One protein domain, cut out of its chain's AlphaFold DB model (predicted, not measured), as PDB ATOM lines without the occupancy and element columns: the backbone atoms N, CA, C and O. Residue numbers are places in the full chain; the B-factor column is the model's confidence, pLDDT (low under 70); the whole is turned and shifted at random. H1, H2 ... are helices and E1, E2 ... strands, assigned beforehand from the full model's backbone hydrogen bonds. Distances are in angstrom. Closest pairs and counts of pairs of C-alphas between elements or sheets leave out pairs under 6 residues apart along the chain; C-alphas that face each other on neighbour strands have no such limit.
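What this domain is: This is residues 140 to 231 of the 231 residues of an uncharacterized protein of Rhodococcus sp. LP_3_YM (UniProt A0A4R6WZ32). A tiny two-stranded hairpin, E1 and E2, sits in the middle, within the corner made by helices H2 and H3; H2 packs on the hairpin, and the short H1 packs on E1 and H2. The last helix, H4, starts beside the first residue of H2 and runs away from this body as an arm, with residues 223 to 231 sticking out. The printed part has 92 residues, with four named helices and two named strands in the order H1 H2 H3 E1 E2 H4; the sheet, E1 - E2, is antiparallel, and the class is mostly helix. It is only just compact, close to loose, with a radius of gyration of the C-alphas of 14.2 A, and elongated, spanning 48 by 28 by 27 A.

Where its parts are: Find C-alpha 192 at (175.089, 191.522, 215.192); there E1, residues 192 to 194, begins, and E2, residues 197 to 199, follows. Look back along the chain for H2, residues 156 to 167, 16.3 A long, and H3, residues 172 to 184, 18.4 A long. H1, residues 146 to 149, begins at C-alpha 146 at (167.793, 194.822, 210.927). H4, residues 211 to 229, runs 27.1 A and ends at C-alpha 229 at (170.237, 166.644, 210.896).

How they stand to each other: Start at the hairpin of E1 and E2, antiparallel at 149 degrees, where N 199 and O 192 are 2.8 A apart and N 194 and O 197 are 2.9 A apart, both within hydrogen-bond range. Residues 198 to 199 of E2 also pair, antiparallel, with residues 205 to 206. The closest C-alphas of H2 and E1 are those of Ile 163 and Ile 193, 6.6 A apart; for H3 and E1 they are those of Cys 175 and Met 194, 7.7 A apart. H2 and H3 are close but not clearly touching, with the C-alphas of Cys 166 and Leu 172 closest at 6.9 A; their lines are only just about perpendicular, at 73 degrees. H1 only just touches H2, with 3 pairs of C-alphas within 8 A, the closest being Trp 149 and Ala 162 at 6.3 A. At Val 156 alone, H2 only just touches H4, also with 3 pairs; the C-alphas of Val 156 and Gly 212 are closest at 5.7 A, and the helices run opposite ways at a steep tilt of 52 degrees. H3 and H4 are apart. In H2, H3 and H4 every O i to N i+4 pair is within hydrogen-bond range; H1 is too short for such a pair.

The domain as a whole: The two C-alphas farthest apart are those of Pro 170 and Ala 231, at 49.0 A. Without residues 223 to 231, which stand free, the body spans 35 by 26 by 23 A. The printed part has no cut, and the link from E2 to H4, 11 residues, is long. The mean pLDDT of the printed part is 89.8, and residues 230 to 231, at the chain's end, are under 70 in this model.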
ATOM      1  N   GLY A 140     168.886 206.246 213.069       86.00
ATOM      2  CA  GLY A 140     170.141 205.618 212.663       86.00
ATOM      3  C   GLY A 140     169.990 204.911 211.318       86.00
ATOM      4  O   GLY A 140     168.900 204.453 210.973       86.00
ATOM      5  N   LEU A 141     171.096 204.746 210.586       89.00
ATOM      6  CA  LEU A 141     171.115 203.998 209.319       89.00
ATOM      7  C   LEU A 141     170.614 202.551 209.467       89.00
ATOM      8  O   LEU A 141     170.205 201.937 208.484       89.00
ATOM      9  N   CYS A 142     170.625 202.018 210.690       87.94
ATOM     10  CA  CYS A 142     170.127 200.690 211.010       87.94
ATOM     11  C   CYS A 142     168.598 200.563 211.076       87.94
ATOM     12  O   CYS A 142     168.078 199.449 210.957       87.94
ATOM     13  N   ALA A 143     167.867 201.670 211.232       85.94
ATOM     14  CA  ALA A 143     166.420 201.650 211.400       85.94
ATOM     15  C   ALA A 143     165.719 201.023 210.180       85.94
ATOM     16  O   ALA A 143     165.929 201.436 209.041       85.94
ATOM     17  N   GLY A 144     164.885 200.004 210.423       79.25
ATOM     18  CA  GLY A 144     164.151 199.286 209.373       79.25
ATOM     19  C   GLY A 144     165.001 198.350 208.504       79.25
ATOM     20  O   GLY A 144     164.481 197.786 207.546       79.25
ATOM     21  N   LYS A 145     166.290 198.165 208.826       84.88
ATOM     22  CA  LYS A 145     167.239 197.352 208.043       84.88
ATOM     23  C   LYS A 145     167.915 196.274 208.895       84.88
ATOM     24  O   LYS A 145     169.070 195.955 208.651       84.88
ATOM     25  N   SER A 146     167.223 195.729 209.905       83.00
ATOM     26  CA  SER A 146     167.793 194.822 210.927       83.00
ATOM     27  C   SER A 146     168.644 193.700 210.332       83.00
ATOM     28  O   SER A 146     169.780 193.502 210.753       83.00
ATOM     29  N   ARG A 147     168.138 193.060 209.273       85.25
ATOM     30  CA  ARG A 147     168.808 191.949 208.601       85.25
ATOM     31  C   ARG A 147     170.218 192.306 208.135       85.25
ATOM     32  O   ARG A 147     171.093 191.449 208.201       85.25
ATOM     33  N   SER A 148     170.468 193.532 207.665       87.31
ATOM     34  CA  SER A 148     171.780 193.996 207.170       87.31
ATOM     35  C   SER A 148     172.882 193.972 208.217       87.31
ATOM     36  O   SER A 148     174.057 193.990 207.862       87.31
ATOM     37  N   TRP A 149     172.496 193.958 209.488       93.12
ATOM     38  CA  TRP A 149     173.392 194.058 210.631       93.12
ATOM     39  C   TRP A 149     173.538 192.731 211.365       93.12
ATOM     40  O   TRP A 149     174.292 192.659 212.322       93.12
ATOM     41  N   GLU A 150     172.832 191.678 210.963       92.00
ATOM     42  CA  GLU A 150     172.972 190.353 211.570       92.00
ATOM     43  C   GLU A 150     174.315 189.722 211.194       92.00
ATOM     44  O   GLU A 150     174.820 189.928 210.092       92.00
ATOM     45  N   MET A 151     174.898 188.919 212.081       91.81
ATOM     46  CA  MET A 151     176.091 188.133 211.742       91.81
ATOM     47  C   MET A 151     175.723 186.840 211.003       91.81
ATOM     48  O   MET A 151     176.487 186.353 210.174       91.81
ATOM     49  N   ASP A 152     174.547 186.278 211.273       88.19
ATOM     50  CA  ASP A 152     174.183 184.946 210.805       88.19
ATOM     51  C   ASP A 152     173.979 184.874 209.283       88.19
ATOM     52  O   ASP A 152     173.175 185.588 208.690       88.19
ATOM     53  N   GLY A 153     174.673 183.928 208.639       82.56
ATOM     54  CA  GLY A 153     174.469 183.615 207.219       82.56
ATOM     55  C   GLY A 153     174.989 184.671 206.251       82.56
ATOM     56  O   GLY A 153     174.538 184.704 205.109       82.56
ATOM     57  N   ARG A 154     175.928 185.500 206.708       88.12
ATOM     58  CA  ARG A 154     176.601 186.528 205.921       88.12
ATOM     59  C   ARG A 154     178.094 186.265 205.823       88.12
ATOM     60  O   ARG A 154     178.665 185.522 206.618       88.12
ATOM     61  N   THR A 155     178.696 186.901 204.833       90.69
ATOM     62  CA  THR A 155     180.114 186.792 204.511       90.69
ATOM     63  C   THR A 155     180.940 187.909 205.138       90.69
ATOM     64  O   THR A 155     180.418 188.983 205.462       90.69
ATOM     65  N   VAL A 156     182.262 187.726 205.224       94.06
ATOM     66  CA  VAL A 156     183.180 188.778 205.704       94.06
ATOM     67  C   VAL A 156     183.062 190.079 204.904       94.06
ATOM     68  O   VAL A 156     183.209 191.170 205.457       94.06
ATOM     69  N   VAL A 157     182.775 189.988 203.602       91.69
ATOM     70  CA  VAL A 157     182.602 191.157 202.727       91.69
ATOM     71  C   VAL A 157     181.359 191.950 203.129       91.69
ATOM     72  O   VAL A 157     181.409 193.180 203.209       91.69
ATOM     73  N   GLU A 158     180.258 191.261 203.424       91.44
ATOM     74  CA  GLU A 158     179.016 191.886 203.880       91.44
ATOM     75  C   GLU A 158     179.175 192.498 205.273       91.44
ATOM     76  O   GLU A 158     178.738 193.630 205.486       91.44
ATOM     77  N   TRP A 159     179.863 191.814 206.194       94.25
ATOM     78  CA  TRP A 159     180.141 192.360 207.526       94.25
ATOM     79  C   TRP A 159     180.999 193.617 207.470       94.25
ATOM     80  O   TRP A 159     180.659 194.612 208.102       94.25
ATOM     81  N   ARG A 160     182.075 193.622 206.673       94.44
ATOM     82  CA  ARG A 160     182.921 194.816 206.503       94.44
ATOM     83  C   ARG A 160     182.130 195.993 205.951       94.44
ATOM     84  O   ARG A 160     182.256 197.102 206.458       94.44
ATOM     85  N   ARG A 161     181.273 195.752 204.956       92.81
ATOM     86  CA  ARG A 161     180.392 196.791 204.410       92.81
ATOM     87  C   ARG A 161     179.440 197.337 205.472       92.81
ATOM     88  O   ARG A 161     179.293 198.552 205.571       92.81
ATOM     89  N   ALA A 162     178.810 196.463 206.252       93.69
ATOM     90  CA  ALA A 162     177.925 196.871 207.333       93.69
ATOM     91  C   ALA A 162     178.685 197.669 208.406       93.69
ATOM     92  O   ALA A 162     178.225 198.740 208.781       93.69
ATOM     93  N   ILE A 163     179.879 197.241 208.826       95.12
ATOM     94  CA  ILE A 163     180.735 198.003 209.753       95.12
ATOM     95  C   ILE A 163     181.011 199.406 209.204       95.12
ATOM     96  O   ILE A 163     180.687 200.381 209.877       95.12
ATOM     97  N   SER A 164     181.480 199.529 207.958       93.69
ATOM     98  CA  SER A 164     181.738 200.841 207.348       93.69
ATOM     99  C   SER A 164     180.478 201.712 207.255       93.69
ATOM    100  O   SER A 164     180.537 202.918 207.489       93.69
ATOM    101  N   SER A 165     179.311 201.128 206.958       92.75
ATOM    102  CA  SER A 165     178.035 201.857 207.008       92.75
ATOM    103  C   SER A 165     177.658 202.279 208.433       92.75
ATOM    104  O   SER A 165     177.102 203.359 208.616       92.75
ATOM    105  N   CYS A 166     177.962 201.468 209.447       94.19
ATOM    106  CA  CYS A 166     177.734 201.823 210.845       94.19
ATOM    107  C   CYS A 166     178.651 202.972 211.285       94.19
ATOM    108  O   CYS A 166     178.200 203.878 211.980       94.19
ATOM    109  N   GLU A 167     179.913 202.958 210.858       93.88
ATOM    110  CA  GLU A 167     180.898 204.006 211.150       93.88
ATOM    111  C   GLU A 167     180.542 205.346 210.495       93.88
ATOM    112  O   GLU A 167     180.795 206.405 211.063       93.88
ATOM    113  N   ALA A 168     179.889 205.314 209.333       91.69
ATOM    114  CA  ALA A 168     179.373 206.507 208.664       91.69
ATOM    115  C   ALA A 168     178.048 207.030 209.263       91.69
ATOM    116  O   ALA A 168     177.514 208.039 208.799       91.69
ATOM    117  N   CYS A 169     177.474 206.348 210.262       91.75
ATOM    118  CA  CYS A 169     176.188 206.725 210.840       91.75
ATOM    119  C   CYS A 169     176.307 208.016 211.674       91.75
ATOM    120  O   CYS A 169     177.099 208.054 212.617       91.75
ATOM    121  N   PRO A 170     175.458 209.039 211.441       90.56
ATOM    122  CA  PRO A 170     175.469 210.269 212.241       90.56
ATOM    123  C   PRO A 170     175.225 210.048 213.742       90.56
ATOM    124  O   PRO A 170     175.632 210.862 214.563       90.56
ATOM    125  N   LEU A 171     174.574 208.939 214.109       91.75
ATOM    126  CA  LEU A 171     174.281 208.578 215.499       91.75
ATOM    127  C   LEU A 171     175.346 207.664 216.130       91.75
ATOM    128  O   LEU A 171     175.111 207.125 217.209       91.75
ATOM    129  N   LEU A 172     176.504 207.458 215.486       94.12
ATOM    130  CA  LEU A 172     177.526 206.514 215.955       94.12
ATOM    131  C   LEU A 172     177.986 206.798 217.390       94.12
ATOM    132  O   LEU A 172     178.103 205.866 218.181       94.12
ATOM    133  N   ALA A 173     178.241 208.066 217.729       94.44
ATOM    134  CA  ALA A 173     178.722 208.442 219.058       94.44
ATOM    135  C   ALA A 173     177.718 208.049 220.153       94.44
ATOM    136  O   ALA A 173     178.090 207.360 221.100       94.44
ATOM    137  N   GLN A 174     176.441 208.396 219.968       94.12
ATOM    138  CA  GLN A 174     175.374 208.013 220.894       94.12
ATOM    139  C   GLN A 174     175.212 206.489 220.958       94.12
ATOM    140  O   GLN A 174     175.157 205.914 222.039       94.12
ATOM    141  N   CYS A 175     175.230 205.819 219.802       95.25
ATOM    142  CA  CYS A 175     175.111 204.366 219.721       95.25
ATOM    143  C   CYS A 175     176.230 203.644 220.491       95.25
ATOM    144  O   CYS A 175     175.970 202.625 221.125       95.25
ATOM    145  N   ARG A 176     177.459 204.179 220.492       96.06
ATOM    146  CA  ARG A 176     178.573 203.645 221.293       96.06
ATOM    147  C   ARG A 176     178.334 203.793 222.790       96.06
ATOM    148  O   ARG A 176     178.575 202.838 223.523       96.06
ATOM    149  N   THR A 177     177.841 204.946 223.237       95.88
ATOM    150  CA  THR A 177     177.485 205.169 224.646       95.88
ATOM    151  C   THR A 177     176.381 204.213 225.095       95.88
ATOM    152  O   THR A 177     176.521 203.554 226.124       95.88
ATOM    153  N   ASP A 178     175.326 204.069 224.293       94.19
ATOM    154  CA  ASP A 178     174.193 203.194 224.609       94.19
ATOM    155  C   ASP A 178     174.604 201.714 224.621       94.19
ATOM    156  O   ASP A 178     174.178 200.950 225.494       94.19
ATOM    157  N   ALA A 179     175.470 201.305 223.686       93.62
ATOM    158  CA  ALA A 179     176.019 199.955 223.639       93.62
ATOM    159  C   ALA A 179     176.896 199.662 224.865       93.62
ATOM    160  O   ALA A 179     176.724 198.616 225.487       93.62
ATOM    161  N   ALA A 180     177.780 200.587 225.255       93.38
ATOM    162  CA  ALA A 180     178.611 200.452 226.453       93.38
ATOM    163  C   ALA A 180     177.763 200.284 227.721       93.38
ATOM    164  O   ALA A 180     177.927 199.303 228.444       93.38
ATOM    165  N   ALA A 181     176.778 201.161 227.921       94.12
ATOM    166  CA  ALA A 181     175.871 201.075 229.061       94.12
ATOM    167  C   ALA A 181     175.063 199.764 229.069       94.12
ATOM    168  O   ALA A 181     174.747 199.231 230.130       94.12
ATOM    169  N   SER A 182     174.695 199.238 227.897       92.25
ATOM    170  CA  SER A 182     173.952 197.973 227.795       92.25
ATOM    171  C   SER A 182     174.829 196.760 228.099       92.25
ATOM    172  O   SER A 182     174.379 195.851 228.792       92.25
ATOM    173  N   MET A 183     176.097 196.777 227.676       90.94
ATOM    174  CA  MET A 183     177.075 195.749 228.047       90.94
ATOM    175  C   MET A 183     177.300 195.697 229.563       90.94
ATOM    176  O   MET A 183     177.317 194.607 230.129       90.94
ATOM    177  N   GLU A 184     177.390 196.847 230.239       91.88
ATOM    178  CA  GLU A 184     177.529 196.914 231.706       91.88
ATOM    179  C   GLU A 184     176.348 196.278 232.456       91.88
ATOM    180  O   GLU A 184     176.524 195.738 233.547       91.88
ATOM    181  N   ARG A 185     175.147 196.303 231.866       92.25
ATOM    182  CA  ARG A 185     173.938 195.682 232.434       92.25
ATOM    183  C   ARG A 185     173.771 194.201 232.075       92.25
ATOM    184  O   ARG A 185     172.858 193.568 232.593       92.25
ATOM    185  N   GLY A 186     174.625 193.651 231.211       90.56
ATOM    186  CA  GLY A 186     174.492 192.284 230.693       90.56
ATOM    187  C   GLY A 186     173.548 192.139 229.491       90.56
ATOM    188  O   GLY A 186     173.370 191.029 228.998       90.56
ATOM    189  N   ASP A 187     173.018 193.248 228.966       90.94
ATOM    190  CA  ASP A 187     172.097 193.300 227.820       90.94
ATOM    191  C   ASP A 187     172.814 193.770 226.539       90.94
ATOM    192  O   ASP A 187     172.277 194.525 225.724       90.94
ATOM    193  N   GLY A 188     174.086 193.392 226.389       90.00
ATOM    194  CA  GLY A 188     174.916 193.782 225.251       90.00
ATOM    195  C   GLY A 188     174.450 193.174 223.917       90.00
ATOM    196  O   GLY A 188     173.760 192.152 223.900       90.00
ATOM    197  N   PRO A 189     174.841 193.771 222.776       92.56
ATOM    198  CA  PRO A 189     174.525 193.229 221.456       92.56
ATOM    199  C   PRO A 189     175.158 191.846 221.252       92.56
ATOM    200  O   PRO A 189     176.302 191.610 221.633       92.56
ATOM    201  N   GLN A 190     174.426 190.939 220.605       93.88
ATOM    202  CA  GLN A 190     174.881 189.583 220.287       93.88
ATOM    203  C   GLN A 190     174.512 189.227 218.848       93.88
ATOM    204  O   GLN A 190     173.438 189.593 218.369       93.88
ATOM    205  N   ARG A 191     175.390 188.480 218.169       93.12
ATOM    206  CA  ARG A 191     175.229 188.037 216.767       93.12
ATOM    207  C   ARG A 191     174.863 189.169 215.804       93.12
ATOM    208  O   ARG A 191     174.098 188.966 214.860       93.12
ATOM    209  N   MET A 192     175.411 190.362 216.017       95.62
ATOM    210  CA  MET A 192     175.089 191.522 215.192       95.62
ATOM    211  C   MET A 192     176.228 192.532 215.102       95.62
ATOM    212  O   MET A 192     177.177 192.498 215.875       95.62
ATOM    213  N   ILE A 193     176.096 193.465 214.169       96.12
ATOM    214  CA  ILE A 193     176.948 194.628 213.991       96.12
ATOM    215  C   ILE A 193     176.228 195.829 214.601       96.12
ATOM    216  O   ILE A 193     175.112 196.168 214.206       96.12
ATOM    217  N   MET A 194     176.859 196.477 215.571       95.44
ATOM    218  CA  MET A 194     176.316 197.641 216.266       95.44
ATOM    219  C   MET A 194     177.461 198.562 216.689       95.44
ATOM    220  O   MET A 194     178.561 198.098 216.966       95.44
ATOM    221  N   ALA A 195     177.226 199.874 216.729       95.31
ATOM    222  CA  ALA A 195     178.200 200.853 217.227       95.31
ATOM    223  C   ALA A 195     179.595 200.817 216.542       95.31
ATOM    224  O   ALA A 195     180.588 201.291 217.101       95.31
ATOM    225  N   GLY A 196     179.661 200.295 215.310       95.00
ATOM    226  CA  GLY A 196     180.888 200.120 214.524       95.00
ATOM    227  C   GLY A 196     181.614 198.791 214.756       95.00
ATOM    228  O   GLY A 196     182.664 198.583 214.167       95.00
ATOM    229  N   ASN A 197     181.069 197.885 215.570       96.44
ATOM    230  CA  ASN A 197     181.706 196.616 215.922       96.44
ATOM    231  C   ASN A 197     180.834 195.425 215.523       96.44
ATOM    232  O   ASN A 197     179.607 195.510 215.568       96.44
ATOM    233  N   ALA A 198     181.469 194.305 215.180       96.75
ATOM    234  CA  ALA A 198     180.811 193.008 215.057       96.75
ATOM    235  C   ALA A 198     180.835 192.279 216.406       96.75
ATOM    236  O   ALA A 198     181.890 192.192 217.029       96.75
ATOM    237  N   TYR A 199     179.695 191.728 216.819       95.75
ATOM    238  CA  TYR A 199     179.531 190.985 218.066       95.75
ATOM    239  C   TYR A 199     179.205 189.517 217.787       95.75
ATOM    240  O   TYR A 199     178.300 189.207 217.006       95.75
ATOM    241  N   ASP A 200     179.931 188.610 218.438       93.06
ATOM    242  CA  ASP A 200     179.702 187.169 218.348       93.06
ATOM    243  C   ASP A 200     178.445 186.720 219.127       93.06
ATOM    244  O   ASP A 200     177.660 187.526 219.634       93.06
ATOM    245  N   SER A 201     178.222 185.407 219.220       90.50
ATOM    246  CA  SER A 201     177.086 184.835 219.956       90.50
ATOM    247  C   SER A 201     177.116 185.040 221.469       90.50
ATOM    248  O   SER A 201     176.099 184.805 222.112       90.50
ATOM    249  N   HIS A 202     178.255 185.436 222.026       90.06
ATOM    250  CA  HIS A 202     178.450 185.701 223.449       90.06
ATOM    251  C   HIS A 202     178.514 187.205 223.748       90.06
ATOM    252  O   HIS A 202     178.675 187.587 224.903       90.06
ATOM    253  N   GLY A 203     178.391 188.056 222.725       91.88
ATOM    254  CA  GLY A 203     178.507 189.506 222.858       91.88
ATOM    255  C   GLY A 203     179.949 190.005 222.938       91.88
ATOM    256  O   GLY A 203     180.173 191.152 223.319       91.88
ATOM    257  N   ASN A 204     180.932 189.185 222.558       92.75
ATOM    258  CA  ASN A 204     182.311 189.640 222.419       92.75
ATOM    259  C   ASN A 204     182.508 190.331 221.073       92.75
ATOM    260  O   ASN A 204     181.965 189.898 220.054       92.75
ATOM    261  N   ILE A 205     183.347 191.364 221.058       94.94
ATOM    262  CA  ILE A 205     183.757 192.017 219.816       94.94
ATOM    263  C   ILE A 205     184.647 191.062 219.012       94.94
ATOM    264  O   ILE A 205     185.607 190.491 219.531       94.94
ATOM    265  N   VAL A 206     184.337 190.915 217.727       94.69
ATOM    266  CA  VAL A 206     185.191 190.234 216.754       94.69
ATOM    267  C   VAL A 206     186.029 191.285 216.039       94.69
ATOM    268  O   VAL A 206     185.498 192.072 215.254       94.69
ATOM    269  N   ASP A 207     187.339 191.286 216.287       91.88
ATOM    270  CA  ASP A 207     188.259 192.219 215.632       91.88
ATOM    271  C   ASP A 207     188.153 192.143 214.103       91.88
ATOM    272  O   ASP A 207     188.036 191.058 213.522       91.88
ATOM    273  N   GLY A 208     188.271 193.293 213.431       87.94
ATOM    274  CA  GLY A 208     188.136 193.395 211.972       87.94
ATOM    275  C   GLY A 208     189.084 192.474 211.188       87.94
ATOM    276  O   GLY A 208     188.713 191.927 210.145       87.94
ATOM    277  N   GLU A 209     190.286 192.241 211.718       89.69
ATOM    278  CA  GLU A 209     191.280 191.312 211.158       89.69
ATOM    279  C   GLU A 209     190.867 189.841 211.316       89.69
ATOM    280  O   GLU A 209     191.202 188.995 210.487       89.69
ATOM    281  N   ARG A 210     190.087 189.532 212.357       92.19
ATOM    282  CA  ARG A 210     189.655 188.175 212.720       92.19
ATOM    283  C   ARG A 210     188.323 187.776 212.083       92.19
ATOM    284  O   ARG A 210     187.959 186.603 212.151       92.19
ATOM    285  N   LEU A 211     187.624 188.697 211.415       94.31
ATOM    286  CA  LEU A 211     186.333 188.418 210.772       94.31
ATOM    287  C   LEU A 211     186.394 187.249 209.774       94.31
ATOM    288  O   LEU A 211     185.493 186.418 209.760       94.31
ATOM    289  N   GLY A 212     187.461 187.129 208.976       92.69
ATOM    290  CA  GLY A 212     187.593 186.019 208.017       92.69
ATOM    291  C   GLY A 212     187.746 184.646 208.691       92.69
ATOM    292  O   GLY A 212     187.197 183.642 208.229       92.69
ATOM    293  N   LEU A 213     188.441 184.600 209.832       92.12
ATOM    294  CA  LEU A 213     188.528 183.388 210.650       92.12
ATOM    295  C   LEU A 213     187.160 183.045 211.254       92.12
ATOM    296  O   LEU A 213     186.746 181.887 211.236       92.12
ATOM    297  N   TYR A 214     186.442 184.054 211.747       91.94
ATOM    298  CA  TYR A 214     185.111 183.884 212.324       91.94
ATOM    299  C   TYR A 214     184.088 183.347 211.303       91.94
ATOM    300  O   TYR A 214     183.339 182.415 211.608       91.94
ATOM    301  N   GLU A 215     184.100 183.844 210.062       93.06
ATOM    302  CA  GLU A 215     183.287 183.306 208.955       93.06
ATOM    303  C   GLU A 215     183.578 181.821 208.702       93.06
ATOM    304  O   GLU A 215     182.660 181.004 208.569       93.06
ATOM    305  N   SER A 216     184.859 181.450 208.690       90.12
ATOM    306  CA  SER A 216     185.282 180.066 208.455       90.12
ATOM    307  C   SER A 216     184.767 179.122 209.548       90.12
ATOM    308  O   SER A 216     184.229 178.052 209.248       90.12
ATOM    309  N   LEU A 217     184.867 179.532 210.818       87.56
ATOM    310  CA  LEU A 217     184.411 178.749 211.973       87.56
ATOM    311  C   LEU A 217     182.888 178.575 211.999       87.56
ATOM    312  O   LEU A 217     182.381 177.468 212.207       87.56
ATOM    313  N   THR A 218     182.144 179.653 211.758       85.94
ATOM    314  CA  THR A 218     180.674 179.623 211.756       85.94
ATOM    315  C   THR A 218     180.124 178.813 210.579       85.94
ATOM    316  O   THR A 218     179.191 178.025 210.756       85.94
ATOM    317  N   THR A 219     180.752 178.906 209.404       85.69
ATOM    318  CA  THR A 219     180.403 178.095 208.226       85.69
ATOM    319  C   THR A 219     180.647 176.607 208.465       85.69
ATOM    320  O   THR A 219     179.779 175.784 208.164       85.69
ATOM    321  N   ALA A 220     181.801 176.242 209.033       81.25
ATOM    322  CA  ALA A 220     182.119 174.851 209.358       81.25
ATOM    323  C   ALA A 220     181.126 174.263 210.374       81.25
ATOM    324  O   ALA A 220     180.613 173.159 210.181       81.25
ATOM    325  N   THR A 221     180.800 175.034 211.414       81.19
ATOM    326  CA  THR A 221     179.833 174.640 212.449       81.19
ATOM    327  C   THR A 221     178.441 174.407 211.858       81.19
ATOM    328  O   THR A 221     177.796 173.409 212.173       81.19
ATOM    329  N   ARG A 222     177.993 175.284 210.947       80.81
ATOM    330  CA  ARG A 222     176.704 175.133 210.254       80.81
ATOM    331  C   ARG A 222     176.664 173.866 209.400       80.81
ATOM    332  O   ARG A 222     175.754 173.065 209.565       80.81
ATOM    333  N   ARG A 223     177.683 173.636 208.563       80.75
ATOM    334  CA  ARG A 223     177.762 172.435 207.708       80.75
ATOM    335  C   ARG A 223     177.723 171.141 208.512       80.75
ATOM    336  O   ARG A 223     177.066 170.186 208.104       80.75
ATOM    337  N   ARG A 224     178.419 171.104 209.653       80.75
ATOM    338  CA  ARG A 224     178.394 169.950 210.557       80.75
ATOM    339  C   ARG A 224     176.983 169.693 211.083       80.75
ATOM    340  O   ARG A 224     176.509 168.568 210.984       80.75
ATOM    341  N   ARG A 225     176.306 170.734 211.572       79.56
ATOM    342  CA  ARG A 225     174.927 170.636 212.063       79.56
ATOM    343  C   ARG A 225     173.964 170.156 210.974       79.56
ATOM    344  O   ARG A 225     173.156 169.276 211.236       79.56
ATOM    345  N   ASP A 226     174.074 170.692 209.761       80.94
ATOM    346  CA  ASP A 226     173.222 170.285 208.636       80.94
ATOM    347  C   ASP A 226     173.443 168.807 208.266       80.94
ATOM    348  O   ASP A 226     172.495 168.100 207.936       80.94
ATOM    349  N   SER A 227     174.685 168.320 208.384       80.44
ATOM    350  CA  SER A 227     175.027 166.909 208.154       80.44
ATOM    351  C   SER A 227     174.471 165.986 209.245       80.44
ATOM    352  O   SER A 227     174.035 164.884 208.939       80.44
ATOM    353  N   GLU A 228     174.472 166.430 210.507       78.19
ATOM    354  CA  GLU A 228     173.919 165.681 211.648       78.19
ATOM    355  C   GLU A 228     172.381 165.616 211.618       78.19
ATOM    356  O   GLU A 228     171.809 164.646 212.095       78.19
ATOM    357  N   VAL A 229     171.706 166.624 211.054       75.75
ATOM    358  CA  VAL A 229     170.237 166.644 210.896       75.75
ATOM    359  C   VAL A 229     169.767 165.798 209.706       75.75
ATOM    360  O   VAL A 229     168.629 165.336 209.689       75.75
ATOM    361  N   ALA A 230     170.616 165.621 208.692       66.94
ATOM    362  CA  ALA A 230     170.304 164.840 207.495       66.94
ATOM    363  C   ALA A 230     170.566 163.326 207.643       66.94
ATOM    364  O   ALA A 230     170.223 162.574 206.726       66.94
ATOM    365  N   ALA A 231     171.190 162.900 208.745       59.81
ATOM    366  CA  ALA A 231     171.504 161.508 209.079       59.81
ATOM    367  C   ALA A 231     170.451 160.906 210.020       59.81
ATOM    368  O   ALA A 231     170.169 159.696 209.864       59.81
TER     369      ALA A 231